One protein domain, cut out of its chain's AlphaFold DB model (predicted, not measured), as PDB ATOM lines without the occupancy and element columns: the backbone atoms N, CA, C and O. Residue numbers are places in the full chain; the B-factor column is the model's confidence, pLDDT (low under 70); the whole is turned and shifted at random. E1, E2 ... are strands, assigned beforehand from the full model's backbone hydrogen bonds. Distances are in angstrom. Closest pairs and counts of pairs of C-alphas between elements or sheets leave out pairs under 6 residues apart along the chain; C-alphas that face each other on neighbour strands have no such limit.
ATOM      1  N   VAL A 423     -10.405 -13.734  16.064       96.38
ATOM      2  CA  VAL A 423     -10.293 -15.025  16.756       96.38
ATOM      3  C   VAL A 423     -11.336 -16.019  16.251       96.38
ATOM      4  O   VAL A 423     -11.015 -17.183  16.029       96.38
ATOM      5  N   SER A 424     -12.585 -15.572  16.101       94.62
ATOM      6  CA  SER A 424     -13.716 -16.442  15.740       94.62
ATOM      7  C   SER A 424     -14.914 -15.694  15.147       94.62
ATOM      8  O   SER A 424     -16.031 -16.204  15.200       94.62
ATOM      9  N   ALA A 425     -14.725 -14.467  14.658       94.50
ATOM     10  CA  ALA A 425     -15.836 -13.630  14.212       94.50
ATOM     11  C   ALA A 425     -16.361 -14.068  12.841       94.50
ATOM     12  O   ALA A 425     -15.577 -14.264  11.912       94.50
ATOM     13  N   GLN A 426     -17.681 -14.158  12.702       96.44
ATOM     14  CA  GLN A 426     -18.335 -14.350  11.407       96.44
ATOM     15  C   GLN A 426     -18.656 -13.001  10.765       96.44
ATOM     16  O   GLN A 426     -18.962 -12.039  11.469       96.44
ATOM     17  N   ASN A 427     -18.596 -12.939   9.434       97.00
ATOM     18  CA  ASN A 427     -19.023 -11.799   8.616       97.00
ATOM     19  C   ASN A 427     -18.371 -10.457   8.987       97.00
ATOM     20  O   ASN A 427     -18.955  -9.394   8.772       97.00
ATOM     21  N   ALA A 428     -17.160 -10.475   9.547       97.81
ATOM     22  CA  ALA A 428     -16.442  -9.237   9.819       97.81
ATOM     23  C   ALA A 428     -16.152  -8.493   8.501       97.81
ATOM     24  O   ALA A 428     -15.766  -9.101   7.498       97.81
ATOM     25  N   VAL A 429     -16.312  -7.170   8.501       98.06
ATOM     26  CA  VAL A 429     -16.068  -6.316   7.332       98.06
ATOM     27  C   VAL A 429     -14.983  -5.305   7.660       98.06
ATOM     28  O   VAL A 429     -15.160  -4.438   8.513       98.06
ATOM     29  N   ILE A 430     -13.864  -5.390   6.946       98.50
ATOM     30  CA  ILE A 430     -12.704  -4.515   7.108       98.50
ATOM     31  C   ILE A 430     -12.542  -3.712   5.817       98.50
ATOM     32  O   ILE A 430     -12.142  -4.273   4.790       98.50
ATOM     33  N   LYS A 431     -12.871  -2.413   5.837       97.94
ATOM     34  CA  LYS A 431     -12.809  -1.574   4.629       97.94
ATOM     35  C   LYS A 431     -12.348  -0.135   4.812       97.94
ATOM     36  O   LYS A 431     -12.535   0.454   5.868       97.94
ATOM     37  N   PHE A 432     -11.766   0.457   3.773       97.50
ATOM     38  CA  PHE A 432     -11.256   1.839   3.787       97.50
ATOM     39  C   PHE A 432     -10.195   2.102   4.863       97.50
ATOM     40  O   PHE A 432      -9.981   3.241   5.270       97.50
ATOM     41  N   ASN A 433      -9.526   1.056   5.357       98.69
ATOM     42  CA  ASN A 433      -8.514   1.198   6.394       98.69
ATOM     43  C   ASN A 433      -7.118   1.334   5.798       98.69
ATOM     44  O   ASN A 433      -6.789   0.791   4.739       98.69
ATOM     45  N   ARG A 434      -6.270   2.025   6.550       98.50
ATOM     46  CA  ARG A 434      -4.842   2.168   6.299       98.50
ATOM     47  C   ARG A 434      -4.085   1.330   7.314       98.50
ATOM     48  O   ARG A 434      -4.317   1.443   8.515       98.50
ATOM     49  N   PHE A 435      -3.145   0.535   6.829       98.69
ATOM     50  CA  PHE A 435      -2.246  -0.252   7.655       98.69
ATOM     51  C   PHE A 435      -0.815   0.090   7.279       98.69
ATOM     52  O   PHE A 435      -0.428  -0.113   6.128       98.69
ATOM     53  N   ALA A 436      -0.006   0.551   8.231       98.31
ATOM     54  CA  ALA A 436       1.377   0.934   7.954       98.31
ATOM     55  C   ALA A 436       2.356   0.363   8.978       98.31
ATOM     56  O   ALA A 436       2.177   0.541  10.175       98.31
ATOM     57  N   ARG A 437       3.427  -0.289   8.511       98.00
ATOM     58  CA  ARG A 437       4.568  -0.684   9.366       98.00
ATOM     59  C   ARG A 437       4.209  -1.586  10.560       98.00
ATOM     60  O   ARG A 437       4.875  -1.543  11.591       98.00
ATOM     61  N   ASN A 438       3.192  -2.437  10.433       98.25
ATOM     62  CA  ASN A 438       2.856  -3.406  11.480       98.25
ATOM     63  C   ASN A 438       3.691  -4.684  11.334       98.25
ATOM     64  O   ASN A 438       4.310  -4.929  10.292       98.25
ATOM     65  N   ALA A 439       3.706  -5.530  12.367       97.38
ATOM     66  CA  ALA A 439       4.177  -6.905  12.204       97.38
ATOM     67  C   ALA A 439       3.310  -7.648  11.190       97.38
ATOM     68  O   ALA A 439       3.795  -8.050  10.135       97.38
ATOM     69  N   VAL A 440       2.023  -7.746  11.501       98.25
ATOM     70  CA  VAL A 440       0.979  -8.268  10.624       98.25
ATOM     71  C   VAL A 440      -0.142  -7.235  10.602       98.25
ATOM     72  O   VAL A 440      -0.448  -6.653  11.642       98.25
ATOM     73  N   ALA A 441      -0.755  -6.951   9.455       98.50
ATOM     74  CA  ALA A 441      -1.893  -6.030   9.462       98.50
ATOM     75  C   ALA A 441      -3.165  -6.728   9.967       98.50
ATOM     76  O   ALA A 441      -3.770  -6.260  10.928       98.50
ATOM     77  N   ILE A 442      -3.540  -7.868   9.386       98.62
ATOM     78  CA  ILE A 442      -4.717  -8.641   9.795       98.62
ATOM     79  C   ILE A 442      -4.326 -10.113   9.974       98.62
ATOM     80  O   ILE A 442      -3.885 -10.760   9.026       98.62
ATOM     81  N   GLU A 443      -4.514 -10.636  11.184       98.25
ATOM     82  CA  GLU A 443      -4.344 -12.048  11.547       98.25
ATOM     83  C   GLU A 443      -5.720 -12.663  11.829       98.25
ATOM     84  O   GLU A 443      -6.464 -12.157  12.669       98.25
ATOM     85  N   VAL A 444      -6.077 -13.753  11.152       98.00
ATOM     86  CA  VAL A 444      -7.384 -14.409  11.290       98.00
ATOM     87  C   VAL A 444      -7.171 -15.857  11.698       98.00
ATOM     88  O   VAL A 444      -6.712 -16.679  10.912       98.00
ATOM     89  N   LEU A 445      -7.509 -16.158  12.947       97.06
ATOM     90  CA  LEU A 445      -7.336 -17.472  13.565       97.06
ATOM     91  C   LEU A 445      -8.565 -18.377  13.364       97.06
ATOM     92  O   LEU A 445      -8.471 -19.595  13.494       97.06
ATOM     93  N   GLY A 446      -9.719 -17.788  13.051       94.75
ATOM     94  CA  GLY A 446     -10.968 -18.501  12.805       94.75
ATOM     95  C   GLY A 446     -12.141 -17.559  12.537       94.75
ATOM     96  O   GLY A 446     -12.043 -16.350  12.758       94.75
ATOM     97  N   GLY A 447     -13.255 -18.140  12.091       94.12
ATOM     98  CA  GLY A 447     -14.441 -17.418  11.625       94.12
ATOM     99  C   GLY A 447     -14.616 -17.533  10.110       94.12
ATOM    100  O   GLY A 447     -13.681 -17.919   9.413       94.12
ATOM    101  N   ASP A 448     -15.802 -17.183   9.618       93.88
ATOM    102  CA  ASP A 448     -16.189 -17.337   8.211       93.88
ATOM    103  C   ASP A 448     -16.742 -16.030   7.640       93.88
ATOM    104  O   ASP A 448     -17.162 -15.134   8.375       93.88
ATOM    105  N   GLY A 449     -16.750 -15.910   6.312       95.62
ATOM    106  CA  GLY A 449     -17.416 -14.796   5.630       95.62
ATOM    107  C   GLY A 449     -16.721 -13.439   5.797       95.62
ATOM    108  O   GLY A 449     -17.335 -12.401   5.556       95.62
ATOM    109  N   LEU A 450     -15.443 -13.426   6.188       97.56
ATOM    110  CA  LEU A 450     -14.641 -12.206   6.291       97.56
ATOM    111  C   LEU A 450     -14.597 -11.459   4.952       97.56
ATOM    112  O   LEU A 450     -14.270 -12.034   3.911       97.56
ATOM    113  N   SER A 451     -14.830 -10.151   4.987       97.94
ATOM    114  CA  SER A 451     -14.703  -9.291   3.816       97.94
ATOM    115  C   SER A 451     -13.653  -8.206   4.034       97.94
ATOM    116  O   SER A 451     -13.839  -7.308   4.851       97.94
ATOM    117  N   VAL A 452     -12.565  -8.262   3.265       98.31
ATOM    118  CA  VAL A 452     -11.474  -7.276   3.289       98.31
ATOM    119  C   VAL A 452     -11.464  -6.532   1.961       98.31
ATOM    120  O   VAL A 452     -11.073  -7.095   0.933       98.31
ATOM    121  N   MET A 453     -11.915  -5.279   1.960       98.06
ATOM    122  CA  MET A 453     -12.062  -4.511   0.722       98.06
ATOM    123  C   MET A 453     -11.607  -3.066   0.825       98.06
ATOM    124  O   MET A 453     -11.794  -2.447   1.863       98.06
ATOM    125  N   ASN A 454     -11.044  -2.512  -0.249       98.38
ATOM    126  CA  ASN A 454     -10.675  -1.096  -0.289       98.38
ATOM    127  C   ASN A 454      -9.765  -0.687   0.882       98.38
ATOM    128  O   ASN A 454      -9.990   0.326   1.520       98.38
ATOM    129  N   ASN A 455      -8.761  -1.494   1.229       98.75
ATOM    130  CA  ASN A 455      -7.766  -1.134   2.246       98.75
ATOM    131  C   ASN A 455      -6.397  -0.900   1.603       98.75
ATOM    132  O   ASN A 455      -6.080  -1.488   0.567       98.75
ATOM    133  N   THR A 456      -5.555  -0.098   2.254       98.75
ATOM    134  CA  THR A 456      -4.153   0.084   1.861       98.75
ATOM    135  C   THR A 456      -3.230  -0.498   2.924       98.75
ATOM    136  O   THR A 456      -3.204  -0.032   4.061       98.75
ATOM    137  N   PHE A 457      -2.445  -1.501   2.537       98.69
ATOM    138  CA  PHE A 457      -1.430  -2.159   3.348       98.69
ATOM    139  C   PHE A 457      -0.043  -1.744   2.864       98.69
ATOM    140  O   PHE A 457       0.358  -2.085   1.751       98.69
ATOM    141  N   TRP A 458       0.707  -1.038   3.709       98.56
ATOM    142  CA  TRP A 458       2.017  -0.498   3.351       98.56
ATOM    143  C   TRP A 458       3.110  -0.896   4.345       98.56
ATOM    144  O   TRP A 458       3.017  -0.620   5.542       98.56
ATOM    145  N   GLY A 459       4.183  -1.516   3.856       97.94
ATOM    146  CA  GLY A 459       5.405  -1.696   4.644       97.94
ATOM    147  C   GLY A 459       5.265  -2.649   5.834       97.94
ATOM    148  O   GLY A 459       5.923  -2.436   6.851       97.94
ATOM    149  N   GLN A 460       4.392  -3.659   5.755       98.19
ATOM    150  CA  GLN A 460       4.253  -4.654   6.829       98.19
ATOM    151  C   GLN A 460       5.555  -5.452   6.964       98.19
ATOM    152  O   GLN A 460       6.146  -5.842   5.960       98.19
ATOM    153  N   THR A 461       6.021  -5.706   8.185       97.69
ATOM    154  CA  THR A 461       7.303  -6.403   8.394       97.69
ATOM    155  C   THR A 461       7.196  -7.925   8.228       97.69
ATOM    156  O   THR A 461       8.192  -8.559   7.882       97.69
ATOM    157  N   SER A 462       5.999  -8.501   8.399       96.56
ATOM    158  CA  SER A 462       5.620  -9.865   7.992       96.56
ATOM    159  C   SER A 462       4.541  -9.797   6.897       96.56
ATOM    160  O   SER A 462       4.816  -9.253   5.823       96.56
ATOM    161  N   GLY A 463       3.348 -10.361   7.127       96.12
ATOM    162  CA  GLY A 463       2.254 -10.430   6.163       96.12
ATOM    163  C   GLY A 463       1.260  -9.279   6.301       96.12
ATOM    164  O   GLY A 463       1.176  -8.618   7.337       96.12
ATOM    165  N   ALA A 464       0.484  -9.024   5.248       98.19
ATOM    166  CA  ALA A 464      -0.625  -8.075   5.332       98.19
ATOM    167  C   ALA A 464      -1.914  -8.761   5.799       98.19
ATOM    168  O   ALA A 464      -2.516  -8.311   6.769       98.19
ATOM    169  N   LEU A 465      -2.312  -9.863   5.168       98.44
ATOM    170  CA  LEU A 465      -3.479 -10.647   5.572       98.44
ATOM    171  C   LEU A 465      -3.090 -12.119   5.711       98.44
ATOM    172  O   LEU A 465      -2.749 -12.774   4.724       98.44
ATOM    173  N   GLU A 466      -3.162 -12.626   6.937       97.94
ATOM    174  CA  GLU A 466      -2.851 -14.011   7.281       97.94
ATOM    175  C   GLU A 466      -4.141 -14.723   7.716       97.94
ATOM    176  O   GLU A 466      -4.749 -14.353   8.721       97.94
ATOM    177  N   LEU A 467      -4.582 -15.717   6.936       97.56
ATOM    178  CA  LEU A 467      -5.767 -16.532   7.216       97.56
ATOM    179  C   LEU A 467      -5.343 -17.945   7.608       97.56
ATOM    180  O   LEU A 467      -4.663 -18.634   6.838       97.56
ATOM    181  N   ASP A 468      -5.779 -18.391   8.783       95.94
ATOM    182  CA  ASP A 468      -5.562 -19.761   9.229       95.94
ATOM    183  C   ASP A 468      -6.419 -20.764   8.433       95.94
ATOM    184  O   ASP A 468      -7.362 -20.414   7.719       95.94
ATOM    185  N   ALA A 469      -6.095 -22.051   8.551       92.50
ATOM    186  CA  ALA A 469      -6.682 -23.115   7.739       92.50
ATOM    187  C   ALA A 469      -8.183 -23.361   7.946       92.50
ATOM    188  O   ALA A 469      -8.787 -24.054   7.130       92.50
ATOM    189  N   ASN A 470      -8.759 -22.825   9.023       92.31
ATOM    190  CA  ASN A 470     -10.168 -23.003   9.383       92.31
ATOM    191  C   ASN A 470     -11.048 -21.809   8.994       92.31
ATOM    192  O   ASN A 470     -12.211 -21.787   9.373       92.31
ATOM    193  N   VAL A 471     -10.486 -20.801   8.327       94.75
ATOM    194  CA  VAL A 471     -11.249 -19.658   7.824       94.75
ATOM    195  C   VAL A 471     -11.849 -20.045   6.484       94.75
ATOM    196  O   VAL A 471     -11.099 -20.489   5.617       94.75
ATOM    197  N   GLU A 472     -13.153 -19.857   6.286       94.31
ATOM    198  CA  GLU A 472     -13.821 -20.121   5.010       94.31
ATOM    199  C   GLU A 472     -14.557 -18.882   4.460       94.31
ATOM    200  O   GLU A 472     -14.731 -17.848   5.111       94.31
ATOM    201  N   GLU A 473     -14.951 -18.973   3.188       94.75
ATOM    202  CA  GLU A 473     -15.803 -18.008   2.478       94.75
ATOM    203  C   GLU A 473     -15.314 -16.547   2.412       94.75
ATOM    204  O   GLU A 473     -16.062 -15.654   1.996       94.75
ATOM    205  N   SER A 474     -14.039 -16.294   2.703       96.69
ATOM    206  CA  SER A 474     -13.477 -14.943   2.731       96.69
ATOM    207  C   SER A 474     -13.464 -14.283   1.350       96.69
ATOM    208  O   SER A 474     -13.309 -14.943   0.316       96.69
ATOM    209  N   ARG A 475     -13.600 -12.953   1.327       96.50
ATOM    210  CA  ARG A 475     -13.610 -12.117   0.117       96.50
ATOM    211  C   ARG A 475     -12.554 -11.028   0.240       96.50
ATOM    212  O   ARG A 475     -12.576 -10.249   1.186       96.50
ATOM    213  N   VAL A 476     -11.658 -10.954  -0.745       97.94
ATOM    214  CA  VAL A 476     -10.553  -9.982  -0.764       97.94
ATOM    215  C   VAL A 476     -10.485  -9.294  -2.125       97.94
ATOM    216  O   VAL A 476     -10.144  -9.928  -3.129       97.94
ATOM    217  N   HIS A 477     -10.834  -8.009  -2.176       97.56
ATOM    218  CA  HIS A 477     -10.838  -7.230  -3.418       97.56
ATOM    219  C   HIS A 477     -10.603  -5.741  -3.193       97.56
ATOM    220  O   HIS A 477     -10.862  -5.228  -2.115       97.56
ATOM    221  N   ASN A 478     -10.140  -5.031  -4.219       98.38
ATOM    222  CA  ASN A 478      -9.886  -3.589  -4.181       98.38
ATOM    223  C   ASN A 478      -8.855  -3.157  -3.130       98.38
ATOM    224  O   ASN A 478      -8.871  -2.009  -2.709       98.38
ATOM    225  N   ASN A 479      -7.950  -4.031  -2.686       98.69
ATOM    226  CA  ASN A 479      -6.914  -3.653  -1.723       98.69
ATOM    227  C   ASN A 479      -5.583  -3.334  -2.412       98.69
ATOM    228  O   ASN A 479      -5.248  -3.927  -3.436       98.69
ATOM    229  N   VAL A 480      -4.787  -2.459  -1.799       98.75
ATOM    230  CA  VAL A 480      -3.378  -2.242  -2.154       98.75
ATOM    231  C   VAL A 480      -2.499  -2.995  -1.162       98.75
ATOM    232  O   VAL A 480      -2.518  -2.688   0.026       98.75
ATOM    233  N   PHE A 481      -1.697  -3.938  -1.643       98.69
ATOM    234  CA  PHE A 481      -0.674  -4.648  -0.878       98.69
ATOM    235  C   PHE A 481       0.713  -4.253  -1.370       98.69
ATOM    236  O   PHE A 481       1.143  -4.686  -2.444       98.69
ATOM    237  N   ALA A 482       1.422  -3.442  -0.591       98.56
ATOM    238  CA  ALA A 482       2.715  -2.923  -0.997       98.56
ATOM    239  C   ALA A 482       3.787  -3.057   0.089       98.56
ATOM    240  O   ALA A 482       3.574  -2.737   1.262       98.56
ATOM    241  N   MET A 483       4.980  -3.465  -0.343       98.12
ATOM    242  CA  MET A 483       6.187  -3.548   0.480       98.12
ATOM    243  C   MET A 483       6.050  -4.459   1.712       98.12
ATOM    244  O   MET A 483       6.556  -4.126   2.784       98.12
ATOM    245  N   THR A 484       5.375  -5.607   1.594       98.12
ATOM    246  CA  THR A 484       5.297  -6.583   2.695       98.12
ATOM    247  C   THR A 484       6.578  -7.417   2.806       98.12
ATOM    248  O   THR A 484       7.123  -7.894   1.807       98.12
ATOM    249  N   GLY A 485       7.060  -7.623   4.033       97.50
ATOM    250  CA  GLY A 485       8.271  -8.392   4.334       97.50
ATOM    251  C   GLY A 485       8.120  -9.904   4.141       97.50
ATOM    252  O   GLY A 485       9.123 -10.599   3.969       97.50
ATOM    253  N   SER A 486       6.886 -10.415   4.124       97.06
ATOM    254  CA  SER A 486       6.544 -11.796   3.767       97.06
ATOM    255  C   SER A 486       5.480 -11.827   2.651       97.06
ATOM    256  O   SER A 486       5.435 -10.921   1.809       97.06
ATOM    257  N   ASN A 487       4.659 -12.882   2.589       97.62
ATOM    258  CA  ASN A 487       3.559 -12.934   1.632       97.62
ATOM    259  C   ASN A 487       2.513 -11.870   1.988       97.62
ATOM    260  O   ASN A 487       2.057 -11.823   3.129       97.62
ATOM    261  N   ALA A 488       2.095 -11.055   1.021       97.81
ATOM    262  CA  ALA A 488       1.010 -10.101   1.216       97.81
ATOM    263  C   ALA A 488      -0.274 -10.815   1.658       97.81
ATOM    264  O   ALA A 488      -0.883 -10.427   2.654       97.81
ATOM    265  N   LEU A 489      -0.627 -11.900   0.964       97.56
ATOM    266  CA  LEU A 489      -1.702 -12.812   1.338       97.56
ATOM    267  C   LEU A 489      -1.129 -14.178   1.737       97.56
ATOM    268  O   LEU A 489      -0.620 -14.922   0.894       97.56
ATOM    269  N   ALA A 490      -1.239 -14.534   3.013       96.81
ATOM    270  CA  ALA A 490      -0.885 -15.857   3.519       96.81
ATOM    271  C   ALA A 490      -2.159 -16.625   3.883       96.81
ATOM    272  O   ALA A 490      -2.676 -16.492   4.986       96.81
ATOM    273  N   ALA A 491      -2.703 -17.396   2.943       93.31
ATOM    274  CA  ALA A 491      -3.986 -18.074   3.120       93.31
ATOM    275  C   ALA A 491      -4.082 -19.334   2.250       93.31
ATOM    276  O   ALA A 491      -3.596 -19.332   1.111       93.31
ATOM    277  N   PRO A 492      -4.724 -20.418   2.720       90.00
ATOM    278  CA  PRO A 492      -5.059 -21.535   1.851       90.00
ATOM    279  C   PRO A 492      -6.117 -21.132   0.825       90.00
ATOM    280  O   PRO A 492      -7.026 -20.369   1.122       90.00
ATOM    281  N   SER A 493      -6.052 -21.693  -0.388       85.69
ATOM    282  CA  SER A 493      -7.035 -21.384  -1.440       85.69
ATOM    283  C   SER A 493      -8.481 -21.684  -1.033       85.69
ATOM    284  O   SER A 493      -9.391 -21.045  -1.543       85.69
ATOM    285  N   ALA A 494      -8.688 -22.651  -0.132       87.94
ATOM    286  CA  ALA A 494     -10.006 -23.008   0.388       87.94
ATOM    287  C   ALA A 494     -10.611 -21.931   1.303       87.94
ATOM    288  O   ALA A 494     -11.822 -21.927   1.484       87.94
ATOM    289  N   ALA A 495      -9.800 -21.001   1.825       87.06
ATOM    290  CA  ALA A 495     -10.303 -19.935   2.683       87.06
ATOM    291  C   ALA A 495     -11.142 -18.896   1.937       87.06
ATOM    292  O   ALA A 495     -11.833 -18.091   2.556       87.06
ATOM    293  N   PHE A 496     -11.092 -18.903   0.607       90.88
ATOM    294  CA  PHE A 496     -11.762 -17.919  -0.218       90.88
ATOM    295  C   PHE A 496     -13.007 -18.499  -0.884       90.88
ATOM    296  O   PHE A 496     -12.944 -19.542  -1.535       90.88
ATOM    297  N   SER A 497     -14.124 -17.769  -0.806       84.25
ATOM    298  CA  SER A 497     -15.324 -18.087  -1.601       84.25
ATOM    299  C   SER A 497     -15.078 -17.866  -3.097       84.25
ATOM    300  O   SER A 497     -15.591 -18.593  -3.947       84.25
ATOM    301  N   VAL A 498     -14.253 -16.869  -3.420       83.81
ATOM    302  CA  VAL A 498     -13.751 -16.567  -4.762       83.81
ATOM    303  C   VAL A 498     -12.295 -16.149  -4.631       83.81
ATOM    304  O   VAL A 498     -11.957 -15.429  -3.695       83.81
ATOM    305  N   ALA A 499     -11.443 -16.553  -5.579       88.56
ATOM    306  CA  ALA A 499     -10.048 -16.117  -5.611       88.56
ATOM    307  C   ALA A 499      -9.937 -14.586  -5.425       88.56
ATOM    308  O   ALA A 499     -10.765 -13.855  -5.981       88.56
ATOM    309  N   PRO A 500      -8.931 -14.081  -4.683       93.38
ATOM    310  CA  PRO A 500      -8.711 -12.643  -4.546       93.38
ATOM    311  C   PRO A 500      -8.624 -11.970  -5.921       93.38
ATOM    312  O   PRO A 500      -7.924 -12.474  -6.804       93.38
ATOM    313  N   THR A 501      -9.338 -10.863  -6.130       96.56
ATOM    314  CA  THR A 501      -9.449 -10.168  -7.435       96.56
ATOM    315  C   THR A 501      -9.417  -8.655  -7.261       96.56
ATOM    316  O   THR A 501      -9.802  -8.168  -6.205       96.56
ATOM    317  N   HIS A 502      -9.010  -7.908  -8.292       97.88
ATOM    318  CA  HIS A 502      -8.971  -6.437  -8.277       97.88
ATOM    319  C   HIS A 502      -8.132  -5.856  -7.126       97.88
ATOM    320  O   HIS A 502      -8.458  -4.808  -6.589       97.88
ATOM    321  N   ASN A 503      -7.072  -6.545  -6.698       98.50
ATOM    322  CA  ASN A 503      -6.101  -6.001  -5.748       98.50
ATOM    323  C   ASN A 503      -4.829  -5.577  -6.488       98.50
ATOM    324  O   ASN A 503      -4.504  -6.133  -7.538       98.50
ATOM    325  N   VAL A 504      -4.087  -4.637  -5.914       98.69
ATOM    326  CA  VAL A 504      -2.752  -4.240  -6.374       98.69
ATOM    327  C   VAL A 504      -1.703  -4.904  -5.491       98.69
ATOM    328  O   VAL A 504      -1.804  -4.849  -4.268       98.69
ATOM    329  N   PHE A 505      -0.683  -5.498  -6.103       98.62
ATOM    330  CA  PHE A 505       0.475  -6.067  -5.422       98.62
ATOM    331  C   PHE A 505       1.759  -5.410  -5.923       98.62
ATOM    332  O   PHE A 505       2.021  -5.382  -7.128       98.62
ATOM    333  N   PHE A 506       2.577  -4.907  -4.999       98.50
ATOM    334  CA  PHE A 506       3.807  -4.206  -5.343       98.50
ATOM    335  C   PHE A 506       4.937  -4.442  -4.348       98.50
ATOM    336  O   PHE A 506       4.807  -4.171  -3.158       98.50
ATOM    337  N   ALA A 507       6.095  -4.869  -4.856       98.06
ATOM    338  CA  ALA A 507       7.329  -4.988  -4.076       98.06
ATOM    339  C   ALA A 507       7.186  -5.811  -2.772       98.06
ATOM    340  O   ALA A 507       7.885  -5.554  -1.793       98.06
ATOM    341  N   ASN A 508       6.293  -6.801  -2.769       98.12
ATOM    342  CA  ASN A 508       6.120  -7.753  -1.674       98.12
ATOM    343  C   ASN A 508       7.165  -8.872  -1.774       98.12
ATOM    344  O   ASN A 508       7.610  -9.216  -2.872       98.12
ATOM    345  N   ALA A 509       7.540  -9.491  -0.650       97.69
ATOM    346  CA  ALA A 509       8.399 -10.680  -0.687       97.69
ATOM    347  C   ALA A 509       7.705 -11.876  -1.372       97.69
ATOM    348  O   ALA A 509       8.365 -12.697  -2.012       97.69
ATOM    349  N   GLY A 510       6.377 -11.944  -1.271       97.56
ATOM    350  CA  GLY A 510       5.509 -12.781  -2.092       97.56
ATOM    351  C   GLY A 510       4.103 -12.186  -2.140       97.56
ATOM    352  O   GLY A 510       3.701 -11.481  -1.220       97.56
ATOM    353  N   ASP A 511       3.340 -12.449  -3.196       97.31
ATOM    354  CA  ASP A 511       2.001 -11.856  -3.325       97.31
ATOM    355  C   ASP A 511       0.920 -12.728  -2.667       97.31
ATOM    356  O   ASP A 511       0.071 -12.229  -1.934       97.31
ATOM    357  N   CYS A 512       0.977 -14.048  -2.878       96.56
ATOM    358  CA  CYS A 512       0.015 -15.018  -2.346       96.56
ATOM    359  C   CYS A 512       0.704 -16.358  -2.064       96.56
ATOM    360  O   CYS A 512       1.418 -16.869  -2.931       96.56
ATOM    361  N   SER A 513       0.475 -16.963  -0.896       95.81
ATOM    362  CA  SER A 513       0.889 -18.347  -0.627       95.81
ATOM    363  C   SER A 513       0.096 -18.992   0.517       95.81
ATOM    364  O   SER A 513      -0.056 -18.367   1.562       95.81
ATOM    365  N   PRO A 514      -0.371 -20.251   0.391       94.31
ATOM    366  CA  PRO A 514      -0.380 -21.099  -0.808       94.31
ATOM    367  C   PRO A 514      -1.528 -20.779  -1.793       94.31
ATOM    368  O   PRO A 514      -1.832 -21.592  -2.668       94.31
ATOM    369  N   CYS A 515      -2.188 -19.633  -1.648       93.38
ATOM    370  CA  CYS A 515      -3.293 -19.202  -2.499       93.38
ATOM    371  C   CYS A 515      -2.904 -18.882  -3.951       93.38
ATOM    372  O   CYS A 515      -1.740 -18.663  -4.286       93.38
ATOM    373  N   VAL A 516      -3.920 -18.839  -4.819       94.50
ATOM    374  CA  VAL A 516      -3.801 -18.448  -6.230       94.50
ATOM    375  C   VAL A 516      -4.589 -17.162  -6.454       94.50
ATOM    376  O   VAL A 516      -5.770 -17.090  -6.120       94.50
ATOM    377  N   LEU A 517      -3.932 -16.159  -7.034       95.25
ATOM    378  CA  LEU A 517      -4.553 -14.885  -7.385       95.25
ATOM    379  C   LEU A 517      -5.453 -15.024  -8.619       95.25
ATOM    380  O   LEU A 517      -5.124 -15.743  -9.564       95.25
ATOM    381  N   GLY A 518      -6.576 -14.305  -8.625       92.75
ATOM    382  CA  GLY A 518      -7.393 -14.110  -9.822       92.75
ATOM    383  C   GLY A 518      -6.674 -13.283 -10.896       92.75
ATOM    384  O   GLY A 518      -5.707 -12.575 -10.608       92.75
ATOM    385  N   ALA A 519      -7.156 -13.359 -12.139       94.31
ATOM    386  CA  ALA A 519      -6.544 -12.673 -13.283       94.31
ATOM    387  C   ALA A 519      -6.675 -11.138 -13.230       94.31
ATOM    388  O   ALA A 519      -5.867 -10.447 -13.839       94.31
ATOM    389  N   ASP A 520      -7.654 -10.623 -12.483       96.44
ATOM    390  CA  ASP A 520      -7.969  -9.191 -12.409       96.44
ATOM    391  C   ASP A 520      -7.116  -8.430 -11.376       96.44
ATOM    392  O   ASP A 520      -7.429  -7.299 -11.026       96.44
ATOM    393  N   ASN A 521      -6.075  -9.052 -10.811       98.00
ATOM    394  CA  ASN A 521      -5.153  -8.354  -9.910       98.00
ATOM    395  C   ASN A 521      -4.071  -7.613 -10.703       98.00
ATOM    396  O   ASN A 521      -3.566  -8.107 -11.712       98.00
ATOM    397  N   LEU A 522      -3.672  -6.450 -10.200       97.94
ATOM    398  CA  LEU A 522      -2.627  -5.618 -10.777       97.94
ATOM    399  C   LEU A 522      -1.292  -5.907 -10.084       97.94
ATOM    400  O   LEU A 522      -1.185  -5.836  -8.865       97.94
ATOM    401  N   LEU A 523      -0.259  -6.207 -10.868       97.88
ATOM    402  CA  LEU A 523       1.114  -6.392 -10.385       97.88
ATOM    403  C   LEU A 523       1.953  -5.168 -10.782       97.88
ATOM    404  O   LEU A 523       2.776  -5.235 -11.697       97.88
ATOM    405  N   ALA A 524       1.661  -4.022 -10.168       98.00
ATOM    406  CA  ALA A 524       2.202  -2.718 -10.549       98.00
ATOM    407  C   ALA A 524       2.396  -1.811  -9.328       98.00
ATOM    408  O   ALA A 524       1.752  -2.009  -8.303       98.00
ATOM    409  N   ASP A 525       3.269  -0.808  -9.456       98.31
ATOM    410  CA  ASP A 525       3.429   0.246  -8.447       98.31
ATOM    411  C   ASP A 525       2.104   1.007  -8.270       98.31
ATOM    412  O   ASP A 525       1.595   1.527  -9.266       98.31
ATOM    413  N   PRO A 526       1.530   1.086  -7.054       98.19
ATOM    414  CA  PRO A 526       0.304   1.840  -6.819       98.19
ATOM    415  C   PRO A 526       0.483   3.353  -6.990       98.19
ATOM    416  O   PRO A 526      -0.520   4.058  -7.000       98.19
ATOM    417  N   LEU A 527       1.714   3.872  -7.110       98.00
ATOM    418  CA  LEU A 527       2.005   5.301  -7.270       98.00
ATOM    419  C   LEU A 527       1.277   6.151  -6.216       98.00
ATOM    420  O   LEU A 527       0.530   7.070  -6.542       98.00
ATOM    421  N   LEU A 528       1.460   5.807  -4.940       97.81
ATOM    422  CA  LEU A 528       0.903   6.575  -3.823       97.81
ATOM    423  C   LEU A 528       1.685   7.883  -3.634       97.81
ATOM    424  O   LEU A 528       2.904   7.904  -3.806       97.81
ATOM    425  N   THR A 529       0.995   8.955  -3.243       96.25
ATOM    426  CA  THR A 529       1.528  10.330  -3.204       96.25
ATOM    427  C   THR A 529       2.751  10.484  -2.292       96.25
ATOM    428  O   THR A 529       3.803  10.947  -2.738       96.25
ATOM    429  N   ALA A 530       2.654  10.079  -1.020       96.12
ATOM    430  CA  ALA A 530       3.779  10.126  -0.084       96.12
ATOM    431  C   ALA A 530       3.635   9.068   1.030       96.12
ATOM    432  O   ALA A 530       3.532   9.406   2.211       96.12
ATOM    433  N   PRO A 531       3.696   7.765   0.702       96.19
ATOM    434  CA  PRO A 531       3.331   6.701   1.641       96.19
ATOM    435  C   PRO A 531       4.304   6.545   2.824       96.19
ATOM    436  O   PRO A 531       3.948   5.989   3.857       96.19
ATOM    437  N   PHE A 532       5.533   7.066   2.724       95.12
ATOM    438  CA  PHE A 532       6.465   7.149   3.862       95.12
ATOM    439  C   PHE A 532       6.108   8.246   4.875       95.12
ATOM    440  O   PHE A 532       6.680   8.276   5.960       95.12
ATOM    441  N   GLN A 533       5.207   9.154   4.503       96.31
ATOM    442  CA  GLN A 533       4.641  10.206   5.349       96.31
ATOM    443  C   GLN A 533       3.181   9.888   5.710       96.31
ATOM    444  O   GLN A 533       2.443  10.780   6.109       96.31
ATOM    445  N   ASP A 534       2.766   8.626   5.540       96.00
ATOM    446  CA  ASP A 534       1.408   8.132   5.788       96.00
ATOM    447  C   ASP A 534       0.311   8.754   4.900       96.00
ATOM    448  O   ASP A 534      -0.885   8.637   5.185       96.00
ATOM    449  N   ASP A 535       0.712   9.349   3.770       95.62
ATOM    450  CA  ASP A 535      -0.193   9.774   2.706       95.62
ATOM    451  C   ASP A 535      -0.308   8.686   1.631       95.62
ATOM    452  O   ASP A 535       0.576   8.490   0.787       95.62
ATOM    453  N   PHE A 536      -1.428   7.973   1.686       97.44
ATOM    454  CA  PHE A 536      -1.732   6.845   0.813       97.44
ATOM    455  C   PHE A 536      -2.729   7.188  -0.297       97.44
ATOM    456  O   PHE A 536      -3.332   6.269  -0.853       97.44
ATOM    457  N   HIS A 537      -2.938   8.468  -0.620       96.62
ATOM    458  CA  HIS A 537      -3.766   8.821  -1.773       96.62
ATOM    459  C   HIS A 537      -3.075   8.384  -3.075       96.62
ATOM    460  O   HIS A 537      -1.865   8.618  -3.223       96.62
ATOM    461  N   PRO A 538      -3.807   7.777  -4.026       95.94
ATOM    462  CA  PRO A 538      -3.293   7.532  -5.369       95.94
ATOM    463  C   PRO A 538      -2.841   8.844  -6.029       95.94
ATOM    464  O   PRO A 538      -3.541   9.854  -5.955       95.94
ATOM    465  N   SER A 539      -1.662   8.854  -6.656       95.50
ATOM    466  CA  SER A 539      -1.143  10.041  -7.346       95.50
ATOM    467  C   SER A 539      -1.920  10.328  -8.635       95.50
ATOM    468  O   SER A 539      -2.284   9.410  -9.372       95.50
ATOM    469  N   LEU A 540      -2.116  11.615  -8.933       92.31
ATOM    470  CA  LEU A 540      -2.667  12.099 -10.204       92.31
ATOM    471  C   LEU A 540      -1.590  12.311 -11.283       92.31
ATOM    472  O   LEU A 540      -1.904  12.281 -12.472       92.31
ATOM    473  N   ASP A 541      -0.330  12.523 -10.888       90.44
ATOM    474  CA  ASP A 541       0.790  12.746 -11.810       90.44
ATOM    475  C   ASP A 541       2.102  12.123 -11.278       90.44
ATOM    476  O   ASP A 541       2.679  12.624 -10.307       90.44
ATOM    477  N   PRO A 542       2.598  11.023 -11.876       93.88
ATOM    478  CA  PRO A 542       1.920  10.221 -12.899       93.88
ATOM    479  C   PRO A 542       0.624   9.586 -12.353       93.88
ATOM    480  O   PRO A 542       0.564   9.301 -11.155       93.88
ATOM    481  N   PRO A 543      -0.389   9.333 -13.207       95.44
ATOM    482  CA  PRO A 543      -1.658   8.776 -12.757       95.44
ATOM    483  C   PRO A 543      -1.460   7.356 -12.229       95.44
ATOM    484  O   PRO A 543      -0.873   6.498 -12.898       95.44
ATOM    485  N   SER A 544      -1.958   7.121 -11.022       98.31
ATOM    486  CA  SER A 544      -1.924   5.820 -10.372       98.31
ATOM    487  C   SER A 544      -2.749   4.780 -11.139       98.31
ATOM    488  O   SER A 544      -3.854   5.084 -11.590       98.31
ATOM    489  N   PRO A 545      -2.273   3.522 -11.246       98.19
ATOM    490  CA  PRO A 545      -3.067   2.432 -11.810       98.19
ATOM    491  C   PRO A 545      -4.224   1.994 -10.900       98.19
ATOM    492  O   PRO A 545      -4.998   1.130 -11.297       98.19
ATOM    493  N   CYS A 546      -4.316   2.528  -9.679       98.19
ATOM    494  CA  CYS A 546      -5.418   2.248  -8.765       98.19
ATOM    495  C   CYS A 546      -6.702   2.996  -9.135       98.19
ATOM    496  O   CYS A 546      -7.769   2.568  -8.699       98.19
ATOM    497  N   ILE A 547      -6.592   4.090  -9.898       97.69
ATOM    498  CA  ILE A 547      -7.721   4.961 -10.233       97.69
ATOM    499  C   ILE A 547      -8.660   4.240 -11.207       97.69
ATOM    500  O   ILE A 547      -8.195   3.705 -12.216       97.69
ATOM    501  N   ASP A 548      -9.961   4.221 -10.909       96.94
ATOM    502  CA  ASP A 548     -11.016   3.586 -11.711       96.94
ATOM    503  C   ASP A 548     -10.773   2.087 -12.007       96.94
ATOM    504  O   ASP A 548     -11.220   1.547 -13.024       96.94
ATOM    505  N   ALA A 549     -10.026   1.388 -11.146       97.38
ATOM    506  CA  ALA A 549      -9.572   0.017 -11.408       97.38
ATOM    507  C   ALA A 549     -10.272  -1.059 -10.558       97.38
ATOM    508  O   ALA A 549     -10.069  -2.258 -10.770       97.38
ATOM    509  N   GLY A 550     -11.070  -0.651  -9.575       97.25
ATOM    510  CA  GLY A 550     -11.714  -1.541  -8.624       97.25
ATOM    511  C   GLY A 550     -13.005  -2.176  -9.137       97.25
ATOM    512  O   GLY A 550     -13.621  -1.792 -10.130       97.25
ATOM    513  N   ARG A 551     -13.461  -3.182  -8.398       95.38
ATOM    514  CA  ARG A 551     -14.757  -3.831  -8.579       95.38
ATOM    515  C   ARG A 551     -15.834  -3.093  -7.789       95.38
ATOM    516  O   ARG A 551     -15.673  -2.867  -6.595       95.38
ATOM    517  N   VAL A 552     -16.984  -2.830  -8.411       93.12
ATOM    518  CA  VAL A 552     -18.161  -2.272  -7.724       93.12
ATOM    519  C   VAL A 552     -18.667  -3.236  -6.647       93.12
ATOM    520  O   VAL A 552     -19.081  -4.358  -6.952       93.12
ATOM    521  N   VAL A 553     -18.641  -2.788  -5.390       89.81
ATOM    522  CA  VAL A 553     -18.970  -3.600  -4.198       89.81
ATOM    523  C   VAL A 553     -20.075  -2.988  -3.331       89.81
ATOM    524  O   VAL A 553     -20.300  -3.418  -2.206       89.81
ATOM    525  N   GLY A 554     -20.817  -2.023  -3.881       86.25
ATOM    526  CA  GLY A 554     -21.983  -1.404  -3.239       86.25
ATOM    527  C   GLY A 554     -21.701  -0.083  -2.519       86.25
ATOM    528  O   GLY A 554     -22.652   0.588  -2.126       86.25
ATOM    529  N   ASP A 555     -20.436   0.317  -2.397       85.12
ATOM    530  CA  ASP A 555     -20.051   1.647  -1.919       85.12
ATOM    531  C   ASP A 555     -20.121   2.693  -3.047       85.12
ATOM    532  O   ASP A 555     -20.068   2.359  -4.234       85.12
ATOM    533  N   SER A 556     -20.284   3.967  -2.673       79.38
ATOM    534  CA  SER A 556     -20.263   5.086  -3.627       79.38
ATOM    535  C   SER A 556     -18.834   5.371  -4.082       79.38
ATOM    536  O   SER A 556     -17.917   5.316  -3.269       79.38
ATOM    537  N   PHE A 557     -18.670   5.708  -5.358       86.75
ATOM    538  CA  PHE A 557     -17.383   6.001  -5.984       86.75
ATOM    539  C   PHE A 557     -17.518   7.141  -6.999       86.75
ATOM    540  O   PHE A 557     -18.637   7.501  -7.391       86.75
ATOM    541  N   LEU A 558     -16.390   7.722  -7.390       77.50
ATOM    542  CA  LEU A 558     -16.290   8.715  -8.454       77.50
ATOM    543  C   LEU A 558     -15.740   8.045  -9.720       77.50
ATOM    544  O   LEU A 558     -15.139   6.985  -9.660       77.50
ATOM    545  N   GLY A 559     -15.995   8.632 -10.890       89.19
ATOM    546  CA  GLY A 559     -15.502   8.071 -12.151       89.19
ATOM    547  C   GLY A 559     -16.291   6.855 -12.662       89.19
ATOM    548  O   GLY A 559     -17.524   6.810 -12.591       89.19
ATOM    549  N   PHE A 560     -15.587   5.912 -13.286       90.56
ATOM    550  CA  PHE A 560     -16.156   4.737 -13.953       90.56
ATOM    551  C   PHE A 560     -16.249   3.513 -13.041       90.56
ATOM    552  O   PHE A 560     -17.096   2.643 -13.280       90.56
ATOM    553  N   ALA A 561     -15.395   3.433 -12.024       93.06
ATOM    554  CA  ALA A 561     -15.314   2.330 -11.075       93.06
ATOM    555  C   ALA A 561     -14.658   2.816  -9.769       93.06
ATOM    556  O   ALA A 561     -13.966   3.821  -9.803       93.06
ATOM    557  N   PRO A 562     -14.842   2.127  -8.628       95.38
ATOM    558  CA  PRO A 562     -14.153   2.505  -7.396       95.38
ATOM    559  C   PRO A 562     -12.641   2.410  -7.546       95.38
ATOM    560  O   PRO A 562     -12.138   1.501  -8.214       95.38
ATOM    561  N   ASP A 563     -11.915   3.269  -6.847       98.00
ATOM    562  CA  ASP A 563     -10.466   3.175  -6.793       98.00
ATOM    563  C   ASP A 563     -10.025   1.974  -5.942       98.00
ATOM    564  O   ASP A 563     -10.699   1.531  -5.005       98.00
ATOM    565  N   ILE A 564      -8.863   1.407  -6.269       98.50
ATOM    566  CA  ILE A 564      -8.230   0.363  -5.456       98.50
ATOM    567  C   ILE A 564      -7.475   1.021  -4.292       98.50
ATOM    568  O   ILE A 564      -6.581   1.841  -4.493       98.50
ATOM    569  N   GLY A 565      -7.762   0.588  -3.064       98.25
ATOM    570  CA  GLY A 565      -7.141   1.092  -1.838       98.25
ATOM    571  C   GLY A 565      -8.111   1.827  -0.918       98.25
ATOM    572  O   GLY A 565      -9.326   1.771  -1.095       98.25
ATOM    573  N   ALA A 566      -7.555   2.470   0.110       97.38
ATOM    574  CA  ALA A 566      -8.312   3.122   1.182       97.38
ATOM    575  C   ALA A 566      -8.957   4.463   0.806       97.38
ATOM    576  O   ALA A 566      -9.810   4.948   1.551       97.38
ATOM    577  N   TYR A 567      -8.542   5.066  -0.307       95.56
ATOM    578  CA  TYR A 567      -8.957   6.401  -0.714       95.56
ATOM    579  C   TYR A 567      -9.513   6.398  -2.124       95.56
ATOM    580  O   TYR A 567      -8.913   5.814  -3.021       95.56
ATOM    581  N   GLU A 568     -10.607   7.132  -2.278       93.06
ATOM    582  CA  GLU A 568     -11.149   7.536  -3.565       93.06
ATOM    583  C   GLU A 568     -10.553   8.896  -3.947       93.06
ATOM    584  O   GLU A 568     -10.581   9.841  -3.144       93.06
ATOM    585  N   VAL A 569     -10.011   9.002  -5.153       88.88
ATOM    586  CA  VAL A 569      -9.497  10.243  -5.725       88.88
ATOM    587  C   VAL A 569     -10.670  11.156  -6.079       88.88
ATOM    588  O   VAL A 569     -11.692  10.719  -6.604       88.88
ATOM    589  N   ARG A 570     -10.534  12.443  -5.750       76.19
ATOM    590  CA  ARG A 570     -11.545  13.477  -5.999       76.19
ATOM    591  C   ARG A 570     -11.056  14.525  -6.975       76.19
ATOM    592  O   ARG A 570      -9.845  14.843  -6.922       76.19
TER     593      ARG A 570
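AT A GLANCE: This is residues 423 to 570 of the 570 residues of an uncharacterized protein of Deltaproteobacteria bacterium RIFOXYA12_FULL_58_15 (UniProt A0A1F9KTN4). With little regular structure, the chain winds in stacked turns, a solenoid of three sheets of parallel strands, E1 E4 E7, E2 E5 E8 E10 and E3 E6 E9 E11, with antiparallel hairpin E12 E13 beside it. The two four-stranded sheets form a sandwich, face to face. The printed part, 148 residues with 46 in thirteen strands and no named helix, is all strand and compact: radius of gyration of the C-alphas 14.0 A, spans 43 by 31 by 25 A.

HOW THE PARTS SIT: Start at E1, residues 429 to 431; it runs on at 76 degrees into E2, residues 434 to 436. Parallel to E2 is E5, residues 456 to 458: N 458 and O 435, 2.8 A apart, are within hydrogen-bond range.

IN THESE COORDINATES: Find C-alpha 429 at (-16.068, -6.316, 7.332), where E1 begins. E13, residues 535 to 538, ends at C-alpha 538, (-3.293, 7.532, -5.369).

THE WHOLE: The printed part has no cut, residues 492 to 503 and 515 to 527 are long links, and no printed residue has pLDDT under 70.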